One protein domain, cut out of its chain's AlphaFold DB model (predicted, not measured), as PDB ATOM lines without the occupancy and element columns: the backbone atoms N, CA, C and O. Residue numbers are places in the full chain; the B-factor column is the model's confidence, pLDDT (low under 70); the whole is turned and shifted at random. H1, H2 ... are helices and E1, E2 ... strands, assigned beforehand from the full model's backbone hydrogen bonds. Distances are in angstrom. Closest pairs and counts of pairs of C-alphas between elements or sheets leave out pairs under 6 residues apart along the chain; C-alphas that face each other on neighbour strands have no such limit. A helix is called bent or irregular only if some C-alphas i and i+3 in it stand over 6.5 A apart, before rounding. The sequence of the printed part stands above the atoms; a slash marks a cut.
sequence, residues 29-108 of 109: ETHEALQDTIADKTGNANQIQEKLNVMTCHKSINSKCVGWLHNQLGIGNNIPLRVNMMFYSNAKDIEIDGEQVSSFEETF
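What this domain is: This is residues 29 to 108 of the 109 residues of an uncharacterized protein of Flavobacterium sp. FEMGT703F (UniProt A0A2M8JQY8). A short helix, H2, lies near the middle, and two long stretches with no named element, residues 38 to 59 and 86 to 104, wind round it along the outside. H1 lies at one side with the short H4 near it, while E1 and H3 lie on different sides of the middle. The printed part has 80 residues, with four named helices and one named strand in the order H1, E1, H2, H3, H4; under half of the residues are in named elements, and the class is mostly helix. It is compact, with a radius of gyration of the C-alphas of 12.3 A, and rounded, with spans of 30 by 28 by 24 A.

How they stand to each other: The longest helix, H1, residues 29 to 37, is close to but not clearly touching H4, residues 105 to 108; their closest C-alphas, those of His 31 and Phe 108, are 7.9 A apart. H1 is apart from H2, residues 66 to 73. H2 and H3, residues 79 to 85, only just touch, and only at the corner by their link, with 3 pairs of C-alphas within 8 A; the closest are those of Leu 73 and Arg 82, 6.2 A apart. They run opposite ways at a steep tilt of 50 degrees. E1, residues 60 to 64, pairs with no named strand and meets H2 only through their link. In H2 and H3 every O i to N i+4 pair is within hydrogen-bond range; in H1 1 of 5 is, beside 5 of 6 O i to N i+3 pairs, and H4 is too short for an O i to N i+4 pair.

Where its parts are: H1 measures 14.2 A from C-alpha 29 at (19.355, 20.051, -3.300) to C-alpha 37; it is neither bent nor irregular, but only just: C-alphas 33 and 36 are 6.2 A apart. H2 measures 10.2 A from C-alpha 66 at (-1.596, 22.722, -2.793), H3 9.8 A, E1 8.1 A, and H4 5.9 A, ending at C-alpha 108 at (11.603, 13.270, -7.105).

The domain as a whole: The two C-alphas farthest apart, those of Glu 29 and Ser 89, are 34.0 A apart. The printed part has no cut; the links from H1 to E1 and from H3 to H4 are long. The mean pLDDT of the printed part is 92.8, and residues 75 to 76 are under 70.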
ATOM      1  N   GLU A  29      19.000  19.578  -4.647       96.62
ATOM      2  CA  GLU A  29      19.355  20.051  -3.300       96.62
ATOM      3  C   GLU A  29      18.235  20.901  -2.678       96.62
ATOM      4  O   GLU A  29      17.858  20.727  -1.521       96.62
ATOM      5  N   THR A  30      17.644  21.812  -3.463       92.94
ATOM      6  CA  THR A  30      16.504  22.616  -2.989       92.94
ATOM      7  C   THR A  30      15.272  21.752  -2.760       92.94
ATOM      8  O   THR A  30      14.502  22.033  -1.845       92.94
ATOM      9  N   HIS A  31      15.078  20.711  -3.574       95.69
ATOM     10  CA  HIS A  31      14.000  19.759  -3.371       95.69
ATOM     11  C   HIS A  31      14.206  18.976  -2.074       95.69
ATOM     12  O   HIS A  31      13.310  18.981  -1.243       95.69
ATOM     13  N   GLU A  32      15.386  18.401  -1.842       97.38
ATOM     14  CA  GLU A  32      15.739  17.676  -0.611       97.38
ATOM     15  C   GLU A  32      15.509  18.522   0.644       97.38
ATOM     16  O   GLU A  32      14.924  18.035   1.611       97.38
ATOM     17  N   ALA A  33      15.848  19.814   0.610       96.06
ATOM     18  CA  ALA A  33      15.592  20.734   1.720       96.06
ATOM     19  C   ALA A  33      14.095  20.888   2.073       96.06
ATOM     20  O   ALA A  33      13.757  21.297   3.185       96.06
ATOM     21  N   LEU A  34      13.169  20.545   1.169       95.25
ATOM     22  CA  LEU A  34      11.731  20.559   1.461       95.25
ATOM     23  C   LEU A  34      11.298  19.431   2.405       95.25
ATOM     24  O   LEU A  34      10.181  19.501   2.928       95.25
ATOM     25  N   GLN A  35      12.162  18.451   2.684       95.50
ATOM     26  CA  GLN A  35      11.941  17.439   3.718       95.50
ATOM     27  C   GLN A  35      11.600  18.078   5.076       95.50
ATOM     28  O   GLN A  35      10.739  17.567   5.791       95.50
ATOM     29  N   ASP A  36      12.172  19.246   5.387       94.00
ATOM     30  CA  ASP A  36      11.921  20.003   6.626       94.00
ATOM     31  C   ASP A  36      10.491  20.572   6.730       94.00
ATOM     32  O   ASP A  36      10.104  21.155   7.748       94.00
ATOM     33  N   THR A  37       9.696  20.439   5.665       94.75
ATOM     34  CA  THR A  37       8.275  20.816   5.619       94.75
ATOM     35  C   THR A  37       7.333  19.619   5.782       94.75
ATOM     36  O   THR A  37       6.112  19.802   5.807       94.75
ATOM     37  N   ILE A  38       7.878  18.403   5.860       94.69
ATOM     38  CA  ILE A  38       7.140  17.146   5.991       94.69
ATOM     39  C   ILE A  38       7.090  16.760   7.471       94.69
ATOM     40  O   ILE A  38       8.104  16.777   8.164       94.69
ATOM     41  N   ALA A  39       5.900  16.436   7.976       93.81
ATOM     42  CA  ALA A  39       5.746  15.979   9.351       93.81
ATOM     43  C   ALA A  39       6.391  14.604   9.567       93.81
ATOM     44  O   ALA A  39       6.321  13.724   8.708       93.81
ATOM     45  N   ASP A  40       6.993  14.416  10.738       90.38
ATOM     46  CA  ASP A  40       7.552  13.133  11.141       90.38
ATOM     47  C   ASP A  40       6.471  12.182  11.697       90.38
ATOM     48  O   ASP A  40       5.271  12.467  11.699       90.38
ATOM     49  N   LYS A  41       6.893  11.029  12.229       88.06
ATOM     50  CA  LYS A  41       5.988  10.010  12.798       88.06
ATOM     51  C   LYS A  41       5.184  10.492  14.017       88.06
ATOM     52  O   LYS A  41       4.240   9.817  14.417       88.06
ATOM     53  N   THR A  42       5.556  11.617  14.623       90.06
ATOM     54  CA  THR A  42       4.842  12.250  15.741       90.06
ATOM     55  C   THR A  42       3.791  13.257  15.269       90.06
ATOM     56  O   THR A  42       3.020  13.770  16.082       90.06
ATOM     57  N   GLY A  43       3.761  13.571  13.968       90.56
ATOM     58  CA  GLY A  43       2.936  14.641  13.419       90.56
ATOM     59  C   GLY A  43       3.387  16.039  13.855       90.56
ATOM     60  O   GLY A  43       2.614  16.997  13.771       90.56
ATOM     61  N   ASN A  44       4.610  16.150  14.384       92.25
ATOM     62  CA  ASN A  44       5.215  17.360  14.936       92.25
ATOM     63  C   ASN A  44       4.359  18.047  16.022       92.25
ATOM     64  O   ASN A  44       4.340  19.273  16.131       92.25
ATOM     65  N   ALA A  45       3.628  17.283  16.842       90.00
ATOM     66  CA  ALA A  45       2.660  17.836  17.799       90.00
ATOM     67  C   ALA A  45       3.257  18.854  18.795       90.00
ATOM     68  O   ALA A  45       2.569  19.785  19.214       90.00
ATOM     69  N   ASN A  46       4.542  18.731  19.132       91.56
ATOM     70  CA  ASN A  46       5.224  19.661  20.037       91.56
ATOM     71  C   ASN A  46       5.469  21.055  19.420       91.56
ATOM     72  O   ASN A  46       5.794  21.983  20.151       91.56
ATOM     73  N   GLN A  47       5.268  21.230  18.107       91.88
ATOM     74  CA  GLN A  47       5.563  22.466  17.367       91.88
ATOM     75  C   GLN A  47       4.326  23.361  17.130       91.88
ATOM     76  O   GLN A  47       4.382  24.297  16.338       91.88
ATOM     77  N   ILE A  48       3.182  23.111  17.784       88.19
ATOM     78  CA  ILE A  48       1.911  23.835  17.529       88.19
ATOM     79  C   ILE A  48       2.033  25.365  17.691       88.19
ATOM     80  O   ILE A  48       1.293  26.109  17.048       88.19
ATOM     81  N   GLN A  49       2.949  25.841  18.538       87.12
ATOM     82  CA  GLN A  49       3.181  27.272  18.789       87.12
ATOM     83  C   GLN A  49       4.406  27.832  18.052       87.12
ATOM     84  O   GLN A  49       4.715  29.016  18.179       87.12
ATOM     85  N   GLU A  50       5.110  26.997  17.293       89.88
ATOM     86  CA  GLU A  50       6.322  27.385  16.586       89.88
ATOM     87  C   GLU A  50       6.016  27.932  15.188       89.88
ATOM     88  O   GLU A  50       4.907  27.827  14.650       89.88
ATOM     89  N   LYS A  51       7.030  28.549  14.575       90.56
ATOM     90  CA  LYS A  51       6.931  28.993  13.189       90.56
ATOM     91  C   LYS A  51       6.892  27.768  12.274       90.56
ATOM     92  O   LYS A  51       7.832  26.988  12.232       90.56
ATOM     93  N   LEU A  52       5.823  27.659  11.493       92.44
ATOM     94  CA  LEU A  52       5.661  26.605  10.497       92.44
ATOM     95  C   LEU A  52       6.629  26.767   9.321       92.44
ATOM     96  O   LEU A  52       6.627  27.803   8.648       92.44
ATOM     97  N   ASN A  53       7.357  25.695   9.014       92.88
ATOM     98  CA  ASN A  53       7.987  25.511   7.713       92.88
ATOM     99  C   ASN A  53       6.912  25.125   6.695       92.88
ATOM    100  O   ASN A  53       6.071  24.263   6.951       92.88
ATOM    101  N   VAL A  54       6.901  25.801   5.547       94.06
ATOM    102  CA  VAL A  54       5.859  25.629   4.529       94.06
ATOM    103  C   VAL A  54       6.489  25.453   3.159       94.06
ATOM    104  O   VAL A  54       7.389  26.202   2.787       94.06
ATOM    105  N   MET A  55       5.972  24.502   2.384       94.94
ATOM    106  CA  MET A  55       6.334  24.371   0.975       94.94
ATOM    107  C   MET A  55       5.548  25.393   0.149       94.94
ATOM    108  O   MET A  55       4.318  25.483   0.248       94.94
ATOM    109  N   THR A  56       6.240  26.162  -0.688       94.69
ATOM    110  CA  THR A  56       5.622  27.129  -1.604       94.69
ATOM    111  C   THR A  56       5.443  26.539  -3.002       94.69
ATOM    112  O   THR A  56       6.049  25.535  -3.365       94.69
ATOM    113  N   CYS A  57       4.546  27.120  -3.797       93.19
ATOM    114  CA  CYS A  57       4.351  26.713  -5.184       93.19
ATOM    115  C   CYS A  57       5.463  27.292  -6.070       93.19
ATOM    116  O   CYS A  57       5.670  28.504  -6.079       93.19
ATOM    117  N   HIS A  58       6.100  26.476  -6.914       88.56
ATOM    118  CA  HIS A  58       7.118  26.946  -7.870       88.56
ATOM    119  C   HIS A  58       6.576  27.942  -8.906       88.56
ATOM    120  O   HIS A  58       7.320  28.770  -9.419       88.56
ATOM    121  N   LYS A  59       5.267  27.902  -9.194       88.88
ATOM    122  CA  LYS A  59       4.579  28.867 -10.076       88.88
ATOM    123  C   LYS A  59       4.068  30.114  -9.350       88.88
ATOM    124  O   LYS A  59       3.663  31.074  -9.998       88.88
ATOM    125  N   SER A  60       4.043  30.102  -8.021       88.12
ATOM    126  CA  SER A  60       3.568  31.212  -7.198       88.12
ATOM    127  C   SER A  60       4.258  31.142  -5.842       88.12
ATOM    128  O   SER A  60       3.696  30.628  -4.879       88.12
ATOM    129  N   ILE A  61       5.495  31.641  -5.768       86.81
ATOM    130  CA  ILE A  61       6.361  31.487  -4.583       86.81
ATOM    131  C   ILE A  61       5.763  32.092  -3.301       86.81
ATOM    132  O   ILE A  61       6.100  31.686  -2.196       86.81
ATOM    133  N   ASN A  62       4.809  33.016  -3.441       88.62
ATOM    134  CA  ASN A  62       4.063  33.613  -2.329       88.62
ATOM    135  C   ASN A  62       2.849  32.771  -1.882       88.62
ATOM    136  O   ASN A  62       2.110  33.174  -0.982       88.62
ATOM    137  N   SER A  63       2.596  31.631  -2.521       94.25
ATOM    138  CA  SER A  63       1.469  30.738  -2.251       94.25
ATOM    139  C   SER A  63       1.973  29.407  -1.712       94.25
ATOM    140  O   SER A  63       2.970  28.871  -2.189       94.25
ATOM    141  N   LYS A  64       1.255  28.838  -0.739       96.12
ATOM    142  CA  LYS A  64       1.509  27.470  -0.269       96.12
ATOM    143  C   LYS A  64       1.254  26.477  -1.408       96.12
ATOM    144  O   LYS A  64       0.315  26.657  -2.184       96.12
ATOM    145  N   CYS A  65       2.076  25.438  -1.508       96.44
ATOM    146  CA  CYS A  65       1.881  24.363  -2.475       96.44
ATOM    147  C   CYS A  65       0.631  23.547  -2.109       96.44
ATOM    148  O   CYS A  65       0.533  23.012  -1.008       96.44
ATOM    149  N   VAL A  66      -0.330  23.440  -3.032       97.31
ATOM    150  CA  VAL A  66      -1.596  22.722  -2.793       97.31
ATOM    151  C   VAL A  66      -1.398  21.206  -2.709       97.31
ATOM    152  O   VAL A  66      -2.018  20.579  -1.860       97.31
ATOM    153  N   GLY A  67      -0.508  20.625  -3.524       96.19
ATOM    154  CA  GLY A  67      -0.188  19.192  -3.439       96.19
ATOM    155  C   GLY A  67       0.406  18.818  -2.077       96.19
ATOM    156  O   GLY A  67      -0.052  17.883  -1.430       96.19
ATOM    157  N   TRP A  68       1.331  19.642  -1.578       96.38
ATOM    158  CA  TRP A  68       1.879  19.510  -0.227       96.38
ATOM    159  C   TRP A  68       0.816  19.699   0.856       96.38
ATOM    160  O   TRP A  68       0.752  18.896   1.780       96.38
ATOM    161  N   LEU A  69      -0.056  20.711   0.737       96.56
ATOM    162  CA  LEU A  69      -1.167  20.891   1.677       96.56
ATOM    163  C   LEU A  69      -2.053  19.644   1.726       96.56
ATOM    164  O   LEU A  69      -2.393  19.196   2.813       96.56
ATOM    165  N   HIS A  70      -2.410  19.077   0.573       95.38
ATOM    166  CA  HIS A  70      -3.218  17.864   0.508       95.38
ATOM    167  C   HIS A  70      -2.533  16.686   1.212       95.38
ATOM    168  O   HIS A  70      -3.153  16.040   2.054       95.38
ATOM    169  N   ASN A  71      -1.249  16.458   0.928       94.69
ATOM    170  CA  ASN A  71      -0.476  15.390   1.553       94.69
ATOM    171  C   ASN A  71      -0.346  15.587   3.079       94.69
ATOM    172  O   ASN A  71      -0.678  14.694   3.853       94.69
ATOM    173  N   GLN A  72       0.049  16.780   3.529       95.00
ATOM    174  CA  GLN A  72       0.340  17.062   4.942       95.00
ATOM    175  C   GLN A  72      -0.903  17.250   5.822       95.00
ATOM    176  O   GLN A  72      -0.833  17.069   7.042       95.00
ATOM    177  N   LEU A  73      -2.044  17.610   5.228       93.19
ATOM    178  CA  LEU A  73      -3.348  17.607   5.902       93.19
ATOM    179  C   LEU A  73      -4.016  16.221   5.884       93.19
ATOM    180  O   LEU A  73      -5.024  16.037   6.571       93.19
ATOM    181  N   GLY A  74      -3.475  15.281   5.103       83.12
ATOM    182  CA  GLY A  74      -3.921  13.897   4.987       83.12
ATOM    183  C   GLY A  74      -3.320  12.956   6.041       83.12
ATOM    184  O   GLY A  74      -2.960  13.353   7.153       83.12
ATOM    185  N   ILE A  75      -3.247  11.665   5.702       63.78
ATOM    186  CA  ILE A  75      -2.736  10.608   6.587       63.78
ATOM    187  C   ILE A  75      -1.214  10.775   6.718       63.78
ATOM    188  O   ILE A  75      -0.479  10.551   5.766       63.78
ATOM    189  N   GLY A  76      -0.760  11.214   7.893       61.28
ATOM    190  CA  GLY A  76       0.599  11.727   8.136       61.28
ATOM    191  C   GLY A  76       0.608  12.968   9.040       61.28
ATOM    192  O   GLY A  76       1.621  13.281   9.648       61.28
ATOM    193  N   ASN A  77      -0.559  13.612   9.191       72.19
ATOM    194  CA  ASN A  77      -0.939  14.566  10.239       72.19
ATOM    195  C   ASN A  77       0.166  15.536  10.689       72.19
ATOM    196  O   ASN A  77       0.634  15.474  11.822       72.19
ATOM    197  N   ASN A  78       0.479  16.532   9.863       93.56
ATOM    198  CA  ASN A  78       1.171  17.730  10.333       93.56
ATOM    199  C   ASN A  78       0.232  18.523  11.271       93.56
ATOM    200  O   ASN A  78      -0.592  19.328  10.827       93.56
ATOM    201  N   ILE A  79       0.283  18.242  12.578       93.12
ATOM    202  CA  ILE A  79      -0.654  18.788  13.573       93.12
ATOM    203  C   ILE A  79      -0.575  20.319  13.658       93.12
ATOM    204  O   ILE A  79      -1.638  20.953  13.606       93.12
ATOM    205  N   PRO A  80       0.618  20.945  13.716       94.69
ATOM    206  CA  PRO A  80       0.729  22.401  13.676       94.69
ATOM    207  C   PRO A  80       0.079  23.005  12.422       94.69
ATOM    208  O   PRO A  80      -0.667  23.984  12.521       94.69
ATOM    209  N   LEU A  81       0.271  22.391  11.247       95.44
ATOM    210  CA  LEU A  81      -0.367  22.841  10.008       95.44
ATOM    211  C   LEU A  81      -1.893  22.718  10.079       95.44
ATOM    212  O   LEU A  81      -2.593  23.640   9.663       95.44
ATOM    213  N   ARG A  82      -2.430  21.626  10.633       93.62
ATOM    214  CA  ARG A  82      -3.885  21.445  10.786       93.62
ATOM    215  C   ARG A  82      -4.500  22.527  11.663       93.62
ATOM    216  O   ARG A  82      -5.509  23.109  11.271       93.62
ATOM    217  N   VAL A  83      -3.878  22.831  12.804       93.38
ATOM    218  CA  VAL A  83      -4.305  23.938  13.674       93.38
ATOM    219  C   VAL A  83      -4.228  25.264  12.916       93.38
ATOM    220  O   VAL A  83      -5.184  26.036  12.930       93.38
ATOM    221  N   ASN A  84      -3.142  25.512  12.178       94.00
ATOM    222  CA  ASN A  84      -2.991  26.729  11.381       94.00
ATOM    223  C   ASN A  84      -4.086  26.877  10.312       94.00
ATOM    224  O   ASN A  84      -4.633  27.966  10.132       94.00
ATOM    225  N   MET A  85      -4.451  25.784   9.640       94.81
ATOM    226  CA  MET A  85      -5.460  25.774   8.581       94.81
ATOM    227  C   MET A  85      -6.885  26.047   9.081       94.81
ATOM    228  O   MET A  85      -7.703  26.526   8.296       94.81
ATOM    229  N   MET A  86      -7.176  25.872  10.376       94.38
ATOM    230  CA  MET A  86      -8.465  26.276  10.967       94.38
ATOM    231  C   MET A  86      -8.720  27.787  10.855       94.38
ATOM    232  O   MET A  86      -9.867  28.225  10.819       94.38
ATOM    233  N   PHE A  87      -7.662  28.596  10.745       95.12
ATOM    234  CA  PHE A  87      -7.766  30.050  10.603       95.12
ATOM    235  C   PHE A  87      -7.901  30.518   9.142       95.12
ATOM    236  O   PHE A  87      -7.967  31.727   8.884       95.12
ATOM    237  N   TYR A  88      -7.937  29.602   8.168       96.88
ATOM    238  CA  TYR A  88      -8.079  29.913   6.744       96.88
ATOM    239  C   TYR A  88      -9.516  29.697   6.274       96.88
ATOM    240  O   TYR A  88      -9.987  28.571   6.145       96.88
ATOM    241  N   SER A  89     -10.216  30.785   5.942       97.69
ATOM    242  CA  SER A  89     -11.644  30.725   5.593       97.69
ATOM    243  C   SER A  89     -11.931  29.961   4.295       97.69
ATOM    244  O   SER A  89     -13.050  29.502   4.088       97.69
ATOM    245  N   ASN A  90     -10.935  29.863   3.409       97.69
ATOM    246  CA  ASN A  90     -10.999  29.168   2.120       97.69
ATOM    247  C   ASN A  90     -10.203  27.850   2.108       97.69
ATOM    248  O   ASN A  90      -9.909  27.325   1.041       97.69
ATOM    249  N   ALA A  91      -9.845  27.299   3.275       95.94
ATOM    250  CA  ALA A  91      -9.192  25.988   3.360       95.94
ATOM    251  C   ALA A  91     -10.040  24.872   2.727       95.94
ATOM    252  O   ALA A  91      -9.519  23.973   2.081       95.94
ATOM    253  N   LYS A  92     -11.363  24.972   2.879       94.94
ATOM    254  CA  LYS A  92     -12.352  24.061   2.287       94.94
ATOM    255  C   LYS A  92     -12.412  24.102   0.756       94.94
ATOM    256  O   LYS A  92     -12.985  23.200   0.164       94.94
ATOM    257  N   ASP A  93     -11.852  25.142   0.138       97.75
ATOM    258  CA  ASP A  93     -11.871  25.332  -1.316       97.75
ATOM    259  C   ASP A  93     -10.615  24.729  -1.982       97.75
ATOM    260  O   ASP A  93     -10.364  24.983  -3.163       97.75
ATOM    261  N   ILE A  94      -9.786  23.995  -1.218       96.62
ATOM    262  CA  ILE A  94      -8.615  23.272  -1.727       96.62
ATOM    263  C   ILE A  94      -9.066  22.176  -2.695       96.62
ATOM    264  O   ILE A  94      -9.888  21.331  -2.352       96.62
ATOM    265  N   GLU A  95      -8.472  22.170  -3.884       97.31
ATOM    266  CA  GLU A  95      -8.804  21.255  -4.971       97.31
ATOM    267  C   GLU A  95      -7.512  20.692  -5.582       97.31
ATOM    268  O   GLU A  95      -6.656  21.446  -6.064       97.31
ATOM    269  N   ILE A  96      -7.373  19.364  -5.531       97.12
ATOM    270  CA  ILE A  96      -6.304  18.619  -6.206       97.12
ATOM    271  C   ILE A  96      -6.684  18.316  -7.656       97.12
ATOM    272  O   ILE A  96      -7.861  18.259  -8.002       97.12
ATOM    273  N   ASP A  97      -5.674  18.111  -8.491       96.69
ATOM    274  CA  ASP A  97      -5.799  17.776  -9.909       96.69
ATOM    275  C   ASP A  97      -5.178  16.392 -10.146       96.69
ATOM    276  O   ASP A  97      -3.967  16.225 -10.014       96.69
ATOM    277  N   GLY A  98      -6.008  15.394 -10.459       96.62
ATOM    278  CA  GLY A  98      -5.575  14.020 -10.733       96.62
ATOM    279  C   GLY A  98      -5.091  13.220  -9.513       96.62
ATOM    280  O   GLY A  98      -5.189  13.651  -8.361       96.62
ATOM    281  N   GLU A  99      -4.574  12.018  -9.783       97.19
ATOM    282  CA  GLU A  99      -3.986  11.135  -8.768       97.19
ATOM    283  C   GLU A  99      -2.712  11.745  -8.177       97.19
ATOM    284  O   GLU A  99      -1.934  12.392  -8.884       97.19
ATOM    285  N   GLN A 100      -2.498  11.540  -6.876       96.62
ATOM    286  CA  GLN A 100      -1.354  12.079  -6.145       96.62
ATOM    287  C   GLN A 100      -0.387  10.964  -5.752       96.62
ATOM    288  O   GLN A 100      -0.806   9.837  -5.489       96.62
ATOM    289  N   VAL A 101       0.895  11.302  -5.671       95.88
ATOM    290  CA  VAL A 101       1.909  10.436  -5.065       95.88
ATOM    291  C   VAL A 101       1.677  10.285  -3.563       95.88
ATOM    292  O   VAL A 101       1.107  11.168  -2.913       95.88
ATOM    293  N   SER A 102       2.115   9.156  -3.009       92.69
ATOM    294  CA  SER A 102       1.808   8.795  -1.621       92.69
ATOM    295  C   SER A 102       2.794   9.385  -0.609       92.69
ATOM    296  O   SER A 102       2.431   9.628   0.545       92.69
ATOM    297  N   SER A 103       4.022   9.667  -1.050       93.19
ATOM    298  CA  SER A 103       5.121  10.118  -0.201       93.19
ATOM    299  C   SER A 103       5.890  11.288  -0.813       93.19
ATOM    300  O   SER A 103       5.739  11.620  -1.990       93.19
ATOM    301  N   PHE A 104       6.718  11.931   0.008       95.06
ATOM    302  CA  PHE A 104       7.596  13.002  -0.448       95.06
ATOM    303  C   PHE A 104       8.678  12.477  -1.403       95.06
ATOM    304  O   PHE A 104       8.965  13.109  -2.410       95.06
ATOM    305  N   GLU A 105       9.220  11.288  -1.163       96.25
ATOM    306  CA  GLU A 105      10.256  10.669  -1.997       96.25
ATOM    307  C   GLU A 105       9.766  10.417  -3.432       96.25
ATOM    308  O   GLU A 105      10.505  10.619  -4.392       96.25
ATOM    309  N   GLU A 106       8.492  10.056  -3.606       97.00
ATOM    310  CA  GLU A 106       7.883   9.870  -4.929       97.00
ATOM    311  C   GLU A 106       7.774  11.176  -5.744       97.00
ATOM    312  O   GLU A 106       7.531  11.141  -6.954       97.00
ATOM    313  N   THR A 107       7.958  12.343  -5.118       96.38
ATOM    314  CA  THR A 107       7.952  13.630  -5.829       96.38
ATOM    315  C   THR A 107       9.235  13.887  -6.624       96.38
ATOM    316  O   THR A 107       9.225  14.764  -7.481       96.38
ATOM    317  N   PHE A 108      10.313  13.122  -6.405       96.81
ATOM    318  CA  PHE A 108      11.603  13.270  -7.105       96.81
ATOM    319  C   PHE A 108      11.626  12.704  -8.535       96.81
ATOM    320  O   PHE A 108      12.665  12.771  -9.195       96.81
TER     321      PHE A 108